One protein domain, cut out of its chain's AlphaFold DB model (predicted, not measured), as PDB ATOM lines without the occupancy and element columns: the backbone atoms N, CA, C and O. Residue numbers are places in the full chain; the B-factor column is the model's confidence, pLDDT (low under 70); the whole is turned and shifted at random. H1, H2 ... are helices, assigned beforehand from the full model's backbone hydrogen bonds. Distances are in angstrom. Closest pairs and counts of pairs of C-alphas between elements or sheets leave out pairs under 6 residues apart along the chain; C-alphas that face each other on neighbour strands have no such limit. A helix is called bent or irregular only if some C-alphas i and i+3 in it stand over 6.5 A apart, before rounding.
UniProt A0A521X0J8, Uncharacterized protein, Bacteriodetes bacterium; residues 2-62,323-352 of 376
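What this domain is: This is residues 2 to 62 and 323 to 352 of the 376 residues of an uncharacterized protein of Bacteriodetes bacterium (UniProt A0A521X0J8). Look for a flat layer of helices: H1 in the middle, H3 antiparallel beside it, and on H1's other side the bent H4, an L with its corner toward H1. The 91 printed residues hold H1, short H2, H3 and H4, all helix, only just compact, close to loose, radius of gyration 14.7 A, spans 42 by 38 by 14 A.

How they stand to each other: Start at H1, residues 3 to 25; it touches H3, residues 42 to 60, opposite ways at a shallow 12 degrees, closest C-alphas Leu 17 and Gly 52, 6.9 A. H1 touches H2, residues 36 to 39, with residues 20 to 25 alone, closest C-alphas Ile 24 and Gly 38, 3.6 A. H4, residues 323 to 352, one helix by its hydrogen bonds, is bent: C-alphas 336 and 339 are 8.3 A apart, and arms H4a, 323 to 336, and H4b, 339 to 352, stand about perpendicular, 86 degrees. H4b is close but not clearly touching to H1, closest C-alphas Leu 342 and Thr 9, 7.9 A. O i to N i+4 pairs are within hydrogen-bond range throughout H3, H4a and H4b, and 18 of 19 in H1; H2 is too short for any.

Where its parts are: Find C-alpha 3 at (202.445, 219.141, 148.969); H1 runs 33.6 A, H3 26.6 A. H4b ends at C-alpha 352, (191.940, 234.400, 155.201).

The domain as a whole: Residues 63 to 322 are cut out, a 40.5 A gap between C-alphas 62 and 323; residue 2 alone is under pLDDT 70.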
ATOM      1  N   ASN A   2     197.755 218.855 148.364       69.62
ATOM      2  CA  ASN A   2     198.762 219.881 148.020       69.62
ATOM      3  C   ASN A   2     200.009 219.663 148.898       69.62
ATOM      4  O   ASN A   2     199.841 219.589 150.121       69.62
ATOM      5  N   ASP A   3     201.198 219.551 148.299       80.25
ATOM      6  CA  ASP A   3     202.445 219.141 148.969       80.25
ATOM      7  C   ASP A   3     202.680 219.907 150.275       80.25
ATOM      8  O   ASP A   3     203.006 219.321 151.301       80.25
ATOM      9  N   LYS A   4     202.347 221.203 150.298       86.62
ATOM     10  CA  LYS A   4     202.485 222.067 151.483       86.62
ATOM     11  C   LYS A   4     201.706 221.586 152.711       86.62
ATOM     12  O   LYS A   4     202.194 221.704 153.830       86.62
ATOM     13  N   PHE A   5     200.482 221.085 152.530       84.00
ATOM     14  CA  PHE A   5     199.665 220.622 153.658       84.00
ATOM     15  C   PHE A   5     200.172 219.285 154.190       84.00
ATOM     16  O   PHE A   5     200.189 219.071 155.395       84.00
ATOM     17  N   PHE A   6     200.620 218.414 153.287       87.12
ATOM     18  CA  PHE A   6     201.258 217.165 153.669       87.12
ATOM     19  C   PHE A   6     202.538 217.426 154.477       87.12
ATOM     20  O   PHE A   6     202.664 216.902 155.582       87.12
ATOM     21  N   THR A   7     203.419 218.306 153.989       90.25
ATOM     22  CA  THR A   7     204.643 218.706 154.697       90.25
ATOM     23  C   THR A   7     204.336 219.274 156.079       90.25
ATOM     24  O   THR A   7     204.976 218.891 157.052       90.25
ATOM     25  N   LEU A   8     203.332 220.149 156.194       90.62
ATOM     26  CA  LEU A   8     202.956 220.738 157.478       90.62
ATOM     27  C   LEU A   8     202.452 219.683 158.473       90.62
ATOM     28  O   LEU A   8     202.899 219.670 159.616       90.62
ATOM     29  N   THR A   9     201.563 218.783 158.045       89.31
ATOM     30  CA  THR A   9     201.084 217.681 158.892       89.31
ATOM     31  C   THR A   9     202.237 216.783 159.331       89.31
ATOM     32  O   THR A   9     202.324 216.445 160.506       89.31
ATOM     33  N   PHE A  10     203.154 216.440 158.419       92.56
ATOM     34  CA  PHE A  10     204.336 215.642 158.742       92.56
ATOM     35  C   PHE A  10     205.221 216.320 159.798       92.56
ATOM     36  O   PHE A  10     205.592 215.679 160.777       92.56
ATOM     37  N   ILE A  11     205.504 217.620 159.640       94.19
ATOM     38  CA  ILE A  11     206.287 218.401 160.612       94.19
ATOM     39  C   ILE A  11     205.605 218.405 161.982       94.19
ATOM     40  O   ILE A  11     206.270 218.167 162.985       94.19
ATOM     41  N   VAL A  12     204.290 218.633 162.042       93.19
ATOM     42  CA  VAL A  12     203.551 218.618 163.315       93.19
ATOM     43  C   VAL A  12     203.628 217.244 163.974       93.19
ATOM     44  O   VAL A  12     203.960 217.165 165.152       93.19
ATOM     45  N   CYS A  13     203.400 216.159 163.232       93.75
ATOM     46  CA  CYS A  13     203.526 214.807 163.776       93.75
ATOM     47  C   CYS A  13     204.947 214.518 164.291       93.75
ATOM     48  O   CYS A  13     205.102 213.905 165.346       93.75
ATOM     49  N   LEU A  14     205.980 214.974 163.574       95.94
ATOM     50  CA  LEU A  14     207.376 214.823 163.984       95.94
ATOM     51  C   LEU A  14     207.672 215.599 165.274       95.94
ATOM     52  O   LEU A  14     208.305 215.056 166.176       95.94
ATOM     53  N   LEU A  15     207.188 216.839 165.383       95.81
ATOM     54  CA  LEU A  15     207.324 217.653 166.591       95.81
ATOM     55  C   LEU A  15     206.615 217.009 167.782       95.81
ATOM     56  O   LEU A  15     207.196 216.942 168.857       95.81
ATOM     57  N   LEU A  16     205.397 216.492 167.595       94.69
ATOM     58  CA  LEU A  16     204.662 215.805 168.659       94.69
ATOM     59  C   LEU A  16     205.394 214.548 169.130       94.69
ATOM     60  O   LEU A  16     205.520 214.344 170.334       94.69
ATOM     61  N   LEU A  17     205.925 213.737 168.209       95.44
ATOM     62  CA  LEU A  17     206.728 212.573 168.581       95.44
ATOM     63  C   LEU A  17     208.010 212.994 169.320       95.44
ATOM     64  O   LEU A  17     208.365 212.384 170.324       95.44
ATOM     65  N   GLY A  18     208.666 214.067 168.871       96.81
ATOM     66  CA  GLY A  18     209.824 214.648 169.553       96.81
ATOM     67  C   GLY A  18     209.501 215.140 170.966       96.81
ATOM     68  O   GLY A  18     210.262 214.869 171.892       96.81
ATOM     69  N   LEU A  19     208.353 215.798 171.158       96.06
ATOM     70  CA  LEU A  19     207.872 216.212 172.478       96.06
ATOM     71  C   LEU A  19     207.630 215.004 173.384       96.06
ATOM     72  O   LEU A  19     208.089 215.021 174.520       96.06
ATOM     73  N   GLN A  20     207.002 213.937 172.882       94.94
ATOM     74  CA  GLN A  20     206.823 212.697 173.648       94.94
ATOM     75  C   GLN A  20     208.170 212.082 174.055       94.94
ATOM     76  O   GLN A  20     208.331 211.681 175.204       94.94
ATOM     77  N   CYS A  21     209.174 212.076 173.166       96.00
ATOM     78  CA  CYS A  21     210.532 211.645 173.516       96.00
ATOM     79  C   CYS A  21     211.137 212.494 174.643       96.00
ATOM     80  O   CYS A  21     211.709 211.942 175.576       96.00
ATOM     81  N   ILE A  22     211.001 213.822 174.587       96.69
ATOM     82  CA  ILE A  22     211.465 214.717 175.661       96.69
ATOM     83  C   ILE A  22     210.717 214.413 176.966       96.69
ATOM     84  O   ILE A  22     211.334 214.318 178.025       96.69
ATOM     85  N   GLY A  23     209.401 214.217 176.881       95.75
ATOM     86  CA  GLY A  23     208.532 213.888 178.005       95.75
ATOM     87  C   GLY A  23     208.898 212.582 178.713       95.75
ATOM     88  O   GLY A  23     208.711 212.490 179.921       95.75
ATOM     89  N   ILE A  24     209.484 211.612 177.998       95.75
ATOM     90  CA  ILE A  24     210.003 210.371 178.596       95.75
ATOM     91  C   ILE A  24     211.167 210.646 179.550       95.75
ATOM     92  O   ILE A  24     211.225 210.062 180.628       95.75
ATOM     93  N   PHE A  25     212.098 211.521 179.166       96.56
ATOM     94  CA  PHE A  25     213.313 211.771 179.948       96.56
ATOM     95  C   PHE A  25     213.138 212.856 181.014       96.56
ATOM     96  O   PHE A  25     213.873 212.865 181.999       96.56
ATOM     97  N   PHE A  26     212.179 213.766 180.827       96.50
ATOM     98  CA  PHE A  26     211.980 214.925 181.697       96.50
ATOM     99  C   PHE A  26     210.508 215.116 182.104       96.50
ATOM    100  O   PHE A  26     209.945 216.182 181.837       96.50
ATOM    101  N   PRO A  27     209.839 214.126 182.728       95.56
ATOM    102  CA  PRO A  27     208.469 214.307 183.193       95.56
ATOM    103  C   PRO A  27     208.414 215.368 184.303       95.56
ATOM    104  O   PRO A  27     209.123 215.291 185.304       95.56
ATOM    105  N   SER A  28     207.576 216.387 184.120       94.94
ATOM    106  CA  SER A  28     207.384 217.489 185.069       94.94
ATOM    107  C   SER A  28     205.930 217.966 185.098       94.94
ATOM    108  O   SER A  28     205.155 217.692 184.183       94.94
ATOM    109  N   ALA A  29     205.572 218.758 186.107       92.00
ATOM    110  CA  ALA A  29     204.274 219.432 186.148       92.00
ATOM    111  C   ALA A  29     204.091 220.466 185.019       92.00
ATOM    112  O   ALA A  29     202.969 220.833 184.716       92.00
ATOM    113  N   TYR A  30     205.159 220.930 184.361       95.00
ATOM    114  CA  TYR A  30     205.065 221.942 183.298       95.00
ATOM    115  C   TYR A  30     204.829 221.360 181.901       95.00
ATOM    116  O   TYR A  30     204.555 222.109 180.964       95.00
ATOM    117  N   ASN A  31     204.957 220.044 181.734       95.62
ATOM    118  CA  ASN A  31     204.837 219.367 180.441       95.62
ATOM    119  C   ASN A  31     203.852 218.195 180.466       95.62
ATOM    120  O   ASN A  31     203.996 217.228 179.710       95.62
ATOM    121  N   TRP A  32     202.836 218.286 181.327       93.88
ATOM    122  CA  TRP A  32     201.893 217.197 181.528       93.88
ATOM    123  C   TRP A  32     201.121 216.799 180.269       93.88
ATOM    124  O   TRP A  32     200.745 215.645 180.119       93.88
ATOM    125  N   GLY A  33     200.978 217.700 179.296       93.25
ATOM    126  CA  GLY A  33     200.297 217.418 178.034       93.25
ATOM    127  C   GLY A  33     201.038 216.448 177.107       93.25
ATOM    128  O   GLY A  33     200.444 215.953 176.149       93.25
ATOM    129  N   PHE A  34     202.325 216.170 177.352       94.31
ATOM    130  CA  PHE A  34     203.135 215.304 176.487       94.31
ATOM    131  C   PHE A  34     204.149 214.410 177.216       94.31
ATOM    132  O   PHE A  34     204.989 213.794 176.567       94.31
ATOM    133  N   HIS A  35     204.080 214.301 178.545       94.50
ATOM    134  CA  HIS A  35     205.006 213.470 179.325       94.50
ATOM    135  C   HIS A  35     204.507 212.049 179.642       94.50
ATOM    136  O   HIS A  35     205.205 211.282 180.300       94.50
ATOM    137  N   PHE A  36     203.313 211.670 179.168       88.12
ATOM    138  CA  PHE A  36     202.659 210.409 179.550       88.12
ATOM    139  C   PHE A  36     203.493 209.166 179.228       88.12
ATOM    140  O   PHE A  36     203.480 208.198 179.984       88.12
ATOM    141  N   ALA A  37     204.265 209.203 178.138       90.38
ATOM    142  CA  ALA A  37     205.136 208.097 177.759       90.38
ATOM    143  C   ALA A  37     206.248 207.818 178.793       90.38
ATOM    144  O   ALA A  37     206.719 206.686 178.866       90.38
ATOM    145  N   GLY A  38     206.632 208.803 179.615       92.38
ATOM    146  CA  GLY A  38     207.603 208.628 180.703       92.38
ATOM    147  C   GLY A  38     207.095 207.782 181.871       92.38
ATOM    148  O   GLY A  38     207.900 207.258 182.633       92.38
ATOM    149  N   PHE A  39     205.777 207.596 181.987       90.12
ATOM    150  CA  PHE A  39     205.155 206.759 183.019       90.12
ATOM    151  C   PHE A  39     204.855 205.334 182.541       90.12
ATOM    152  O   PHE A  39     204.372 204.506 183.313       90.12
ATOM    153  N   LEU A  40     205.124 205.028 181.269       88.88
ATOM    154  CA  LEU A  40     204.942 203.686 180.732       88.88
ATOM    155  C   LEU A  40     206.138 202.794 181.098       88.88
ATOM    156  O   LEU A  40     207.276 203.266 181.136       88.88
ATOM    157  N   PRO A  41     205.927 201.476 181.279       91.19
ATOM    158  CA  PRO A  41     207.031 200.526 181.315       91.19
ATOM    159  C   PRO A  41     207.929 200.708 180.085       91.19
ATOM    160  O   PRO A  41     207.425 200.865 178.970       91.19
ATOM    161  N   GLY A  42     209.252 200.656 180.264       93.25
ATOM    162  CA  GLY A  42     210.208 201.029 179.209       93.25
ATOM    163  C   GLY A  42     210.004 200.295 177.876       93.25
ATOM    164  O   GLY A  42     210.158 200.891 176.812       93.25
ATOM    165  N   TYR A  43     209.569 199.031 177.911       94.38
ATOM    166  CA  TYR A  43     209.243 198.269 176.702       94.38
ATOM    167  C   TYR A  43     207.979 198.782 175.989       94.38
ATOM    168  O   TYR A  43     207.946 198.809 174.760       94.38
ATOM    169  N   ILE A  44     206.957 199.235 176.724       91.44
ATOM    170  CA  ILE A  44     205.743 199.830 176.144       91.44
ATOM    171  C   ILE A  44     206.071 201.199 175.550       91.44
ATOM    172  O   ILE A  44     205.656 201.479 174.428       91.44
ATOM    173  N   ALA A  45     206.857 202.020 176.253       92.69
ATOM    174  CA  ALA A  45     207.332 203.299 175.727       92.69
ATOM    175  C   ALA A  45     208.118 203.108 174.416       92.69
ATOM    176  O   ALA A  45     207.866 203.805 173.433       92.69
ATOM    177  N   ALA A  46     209.006 202.108 174.357       94.81
ATOM    178  CA  ALA A  46     209.749 201.773 173.144       94.81
ATOM    179  C   ALA A  46     208.832 201.329 171.992       94.81
ATOM    180  O   ALA A  46     208.998 201.800 170.867       94.81
ATOM    181  N   ILE A  47     207.838 200.470 172.260       94.06
ATOM    182  CA  ILE A  47     206.839 200.058 171.259       94.06
ATOM    183  C   ILE A  47     206.038 201.270 170.769       94.06
ATOM    184  O   ILE A  47     205.850 201.429 169.564       94.06
ATOM    185  N   TYR A  48     205.597 202.143 171.674       91.75
ATOM    186  CA  TYR A  48     204.864 203.363 171.343       91.75
ATOM    187  C   TYR A  48     205.670 204.269 170.399       91.75
ATOM    188  O   TYR A  48     205.171 204.652 169.338       91.75
ATOM    189  N   LEU A  49     206.935 204.546 170.736       94.75
ATOM    190  CA  LEU A  49     207.823 205.343 169.888       94.75
ATOM    191  C   LEU A  49     208.069 204.673 168.536       94.75
ATOM    192  O   LEU A  49     207.973 205.335 167.507       94.75
ATOM    193  N   LEU A  50     208.319 203.361 168.525       96.00
ATOM    194  CA  LEU A  50     208.524 202.596 167.299       96.00
ATOM    195  C   LEU A  50     207.304 202.684 166.373       96.00
ATOM    196  O   LEU A  50     207.459 202.955 165.183       96.00
ATOM    197  N   LEU A  51     206.092 202.506 166.902       94.75
ATOM    198  CA  LEU A  51     204.854 202.629 166.129       94.75
ATOM    199  C   LEU A  51     204.653 204.057 165.604       94.75
ATOM    200  O   LEU A  51     204.290 204.227 164.438       94.75
ATOM    201  N   GLY A  52     204.945 205.076 166.417       94.69
ATOM    202  CA  GLY A  52     204.921 206.479 165.995       94.69
ATOM    203  C   GLY A  52     205.907 206.767 164.857       94.69
ATOM    204  O   GLY A  52     205.543 207.384 163.853       94.69
ATOM    205  N   THR A  53     207.137 206.258 164.957       96.12
ATOM    206  CA  THR A  53     208.148 206.366 163.900       96.12
ATOM    207  C   THR A  53     207.724 205.618 162.638       96.12
ATOM    208  O   THR A  53     207.817 206.176 161.548       96.12
ATOM    209  N   ILE A  54     207.201 204.392 162.748       96.00
ATOM    210  CA  ILE A  54     206.689 203.629 161.597       96.00
ATOM    211  C   ILE A  54     205.542 204.381 160.912       96.00
ATOM    212  O   ILE A  54     205.500 204.440 159.680       96.00
ATOM    213  N   ALA A  55     204.634 204.992 161.677       93.44
ATOM    214  CA  ALA A  55     203.557 205.811 161.130       93.44
ATOM    215  C   ALA A  55     204.109 207.026 160.364       93.44
ATOM    216  O   ALA A  55     203.704 207.267 159.225       93.44
ATOM    217  N   LEU A  56     205.088 207.743 160.930       95.00
ATOM    218  CA  LEU A  56     205.770 208.851 160.252       95.00
ATOM    219  C   LEU A  56     206.488 208.408 158.976       95.00
ATOM    220  O   LEU A  56     206.354 209.067 157.948       95.00
ATOM    221  N   LEU A  57     207.207 207.285 159.003       95.31
ATOM    222  CA  LEU A  57     207.873 206.738 157.820       95.31
ATOM    223  C   LEU A  57     206.854 206.339 156.748       95.31
ATOM    224  O   LEU A  57     207.045 206.626 155.570       95.31
ATOM    225  N   THR A  58     205.734 205.738 157.147       93.62
ATOM    226  CA  THR A  58     204.638 205.382 156.231       93.62
ATOM    227  C   THR A  58     204.087 206.619 155.525       93.62
ATOM    228  O   THR A  58     203.845 206.565 154.319       93.62
ATOM    229  N   ILE A  59     203.944 207.731 156.256       92.06
ATOM    230  CA  ILE A  59     203.576 209.036 155.702       92.06
ATOM    231  C   ILE A  59     204.672 209.517 154.742       92.06
ATOM    232  O   ILE A  59     204.375 209.772 153.579       92.06
ATOM    233  N   ALA A  60     205.933 209.580 155.181       93.25
ATOM    234  CA  ALA A  60     207.064 210.082 154.392       93.25
ATOM    235  C   ALA A  60     207.256 209.345 153.054       93.25
ATOM    236  O   ALA A  60     207.548 209.975 152.040       93.25
ATOM    237  N   TYR A  61     207.044 208.026 153.032       94.50
ATOM    238  CA  TYR A  61     207.138 207.199 151.824       94.50
ATOM    239  C   TYR A  61     205.853 207.167 150.979       94.50
ATOM    240  O   TYR A  61     205.785 206.413 150.009       94.50
ATOM    241  N   GLY A  62     204.812 207.927 151.335       90.56
ATOM    242  CA  GLY A  62     203.562 207.973 150.571       90.56
ATOM    243  C   GLY A  62     202.701 206.706 150.680       90.56
ATOM    244  O   GLY A  62     201.761 206.530 149.906       90.56
ATOM    245  N   VAL A 323     201.325 233.044 183.991       96.44
ATOM    246  CA  VAL A 323     202.097 232.260 183.010       96.44
ATOM    247  C   VAL A 323     201.863 230.755 183.192       96.44
ATOM    248  O   VAL A 323     201.822 230.027 182.207       96.44
ATOM    249  N   TYR A 324     201.650 230.288 184.426       95.81
ATOM    250  CA  TYR A 324     201.384 228.876 184.713       95.81
ATOM    251  C   TYR A 324     200.060 228.406 184.114       95.81
ATOM    252  O   TYR A 324     200.045 227.402 183.408       95.81
ATOM    253  N   HIS A 325     198.993 229.199 184.240       95.12
ATOM    254  CA  HIS A 325     197.736 228.880 183.568       95.12
ATOM    255  C   HIS A 325     197.893 228.828 182.039       95.12
ATOM    256  O   HIS A 325     197.338 227.952 181.378       95.12
ATOM    257  N   ALA A 326     198.689 229.733 181.458       96.25
ATOM    258  CA  ALA A 326     198.981 229.696 180.026       96.25
ATOM    259  C   ALA A 326     199.749 228.422 179.619       96.25
ATOM    260  O   ALA A 326     199.479 227.866 178.551       96.25
ATOM    261  N   ILE A 327     200.664 227.936 180.466       96.62
ATOM    262  CA  ILE A 327     201.358 226.653 180.279       96.62
ATOM    263  C   ILE A 327     200.358 225.491 180.329       96.62
ATOM    264  O   ILE A 327     200.434 224.603 179.481       96.62
ATOM    265  N   ASP A 328     199.387 225.499 181.241       95.12
ATOM    266  CA  ASP A 328     198.364 224.448 181.315       95.12
ATOM    267  C   ASP A 328     197.437 224.449 180.100       95.12
ATOM    268  O   ASP A 328     197.170 223.391 179.528       95.12
ATOM    269  N   ILE A 329     197.024 225.626 179.623       94.94
ATOM    270  CA  ILE A 329     196.275 225.748 178.366       94.94
ATOM    271  C   ILE A 329     197.107 225.205 177.198       94.94
ATOM    272  O   ILE A 329     196.577 224.487 176.349       94.94
ATOM    273  N   LEU A 330     198.406 225.511 177.138       95.25
ATOM    274  CA  LEU A 330     199.284 225.000 176.085       95.25
ATOM    275  C   LEU A 330     199.417 223.473 176.153       95.25
ATOM    276  O   LEU A 330     199.306 222.816 175.119       95.25
ATOM    277  N   ASN A 331     199.603 222.903 177.344       95.44
ATOM    278  CA  ASN A 331     199.628 221.456 177.552       95.44
ATOM    279  C   ASN A 331     198.315 220.805 177.111       95.44
ATOM    280  O   ASN A 331     198.338 219.826 176.365       95.44
ATOM    281  N   LEU A 332     197.177 221.396 177.479       92.81
ATOM    282  CA  LEU A 332     195.856 220.936 177.062       92.81
ATOM    283  C   LEU A 332     195.698 220.979 175.533       92.81
ATOM    284  O   LEU A 332     195.183 220.032 174.939       92.81
ATOM    285  N   VAL A 333     196.173 222.043 174.874       92.56
ATOM    286  CA  VAL A 333     196.154 222.160 173.408       92.56
ATOM    287  C   VAL A 333     197.077 221.134 172.758       92.56
ATOM    288  O   VAL A 333     196.683 220.534 171.762       92.56
ATOM    289  N   ILE A 334     198.267 220.882 173.304       92.88
ATOM    290  CA  ILE A 334     199.175 219.849 172.786       92.88
ATOM    291  C   ILE A 334     198.512 218.468 172.895       92.88
ATOM    292  O   ILE A 334     198.458 217.733 171.905       92.88
ATOM    293  N   MET A 335     197.951 218.156 174.063       90.44
ATOM    294  CA  MET A 335     197.324 216.874 174.369       90.44
ATOM    295  C   MET A 335     196.052 216.622 173.545       90.44
ATOM    296  O   MET A 335     195.941 215.603 172.869       90.44
ATOM    297  N   LEU A 336     195.080 217.540 173.585       87.50
ATOM    298  CA  LEU A 336     193.749 217.345 172.987       87.50
ATOM    299  C   LEU A 336     193.608 217.959 171.592       87.50
ATOM    300  O   LEU A 336     192.774 217.541 170.790       87.50
ATOM    301  N   GLY A 337     194.364 219.018 171.328       84.62
ATOM    302  CA  GLY A 337     194.031 220.006 170.312       84.62
ATOM    303  C   GLY A 337     195.031 220.128 169.175       84.62
ATOM    304  O   GLY A 337     194.766 220.914 168.275       84.62
ATOM    305  N   SER A 338     196.138 219.386 169.157       86.62
ATOM    306  CA  SER A 338     197.230 219.626 168.201       86.62
ATOM    307  C   SER A 338     196.769 219.617 166.739       86.62
ATOM    308  O   SER A 338     197.034 220.558 165.985       86.62
ATOM    309  N   PHE A 339     195.997 218.605 166.332       84.81
ATOM    310  CA  PHE A 339     195.443 218.552 164.975       84.81
ATOM    311  C   PHE A 339     194.283 219.526 164.770       84.81
ATOM    312  O   PHE A 339     194.148 220.084 163.687       84.81
ATOM    313  N   THR A 340     193.476 219.785 165.798       85.38
ATOM    314  CA  THR A 340     192.399 220.781 165.739       85.38
ATOM    315  C   THR A 340     192.969 222.179 165.492       85.38
ATOM    316  O   THR A 340     192.553 222.849 164.550       85.38
ATOM    317  N   ALA A 341     193.981 222.590 166.258       84.81
ATOM    318  CA  ALA A 341     194.715 223.838 166.096       84.81
ATOM    319  C   ALA A 341     195.366 223.928 164.711       84.81
ATOM    320  O   ALA A 341     195.224 224.946 164.030       84.81
ATOM    321  N   LEU A 342     195.990 222.843 164.241       86.56
ATOM    322  CA  LEU A 342     196.519 222.756 162.882       86.56
ATOM    323  C   LEU A 342     195.423 222.958 161.821       86.56
ATOM    324  O   LEU A 342     195.596 223.747 160.889       86.56
ATOM    325  N   PHE A 343     194.284 222.274 161.942       84.44
ATOM    326  CA  PHE A 343     193.176 222.407 160.997       84.44
ATOM    327  C   PHE A 343     192.565 223.809 161.025       84.44
ATOM    328  O   PHE A 343     192.255 224.343 159.955       84.44
ATOM    329  N   PHE A 344     192.436 224.428 162.200       85.00
ATOM    330  CA  PHE A 344     192.013 225.822 162.333       85.00
ATOM    331  C   PHE A 344     193.000 226.764 161.652       85.00
ATOM    332  O   PHE A 344     192.582 227.570 160.821       85.00
ATOM    333  N   PHE A 345     194.297 226.616 161.917       87.88
ATOM    334  CA  PHE A 345     195.344 227.424 161.296       87.88
ATOM    335  C   PHE A 345     195.321 227.301 159.769       87.88
ATOM    336  O   PHE A 345     195.258 228.301 159.058       87.88
ATOM    337  N   VAL A 346     195.281 226.076 159.239       86.94
ATOM    338  CA  VAL A 346     195.234 225.836 157.789       86.94
ATOM    339  C   VAL A 346     193.951 226.381 157.171       86.94
ATOM    340  O   VAL A 346     193.992 226.965 156.085       86.94
ATOM    341  N   SER A 347     192.813 226.209 157.844       84.56
ATOM    342  CA  SER A 347     191.531 226.748 157.385       84.56
ATOM    343  C   SER A 347     191.555 228.272 157.355       84.56
ATOM    344  O   SER A 347     191.139 228.862 156.358       84.56
ATOM    345  N   PHE A 348     192.103 228.901 158.396       86.69
ATOM    346  CA  PHE A 348     192.270 230.344 158.492       86.69
ATOM    347  C   PHE A 348     193.204 230.875 157.405       86.69
ATOM    348  O   PHE A 348     192.832 231.804 156.700       86.69
ATOM    349  N   VAL A 349     194.367 230.257 157.184       87.69
ATOM    350  CA  VAL A 349     195.318 230.675 156.139       87.69
ATOM    351  C   VAL A 349     194.703 230.544 154.744       87.69
ATOM    352  O   VAL A 349     194.754 231.492 153.962       87.69
ATOM    353  N   LYS A 350     194.068 229.406 154.430       85.25
ATOM    354  CA  LYS A 350     193.443 229.181 153.113       85.25
ATOM    355  C   LYS A 350     192.277 230.125 152.848       85.25
ATOM    356  O   LYS A 350     192.097 230.570 151.718       85.25
ATOM    357  N   LYS A 351     191.470 230.404 153.872       82.62
ATOM    358  CA  LYS A 351     190.263 231.223 153.752       82.62
ATOM    359  C   LYS A 351     190.451 232.635 154.290       82.62
ATOM    360  O   LYS A 351     189.454 233.327 154.428       82.62
ATOM    361  N   ARG A 352     191.680 233.102 154.547       82.00
ATOM    362  CA  ARG A 352     191.940 234.400 155.201       82.00
ATOM    363  C   ARG A 352     191.200 235.533 154.506       82.00
ATOM    364  O   ARG A 352     190.481 236.293 155.140       82.00
TER     365      ARG A 352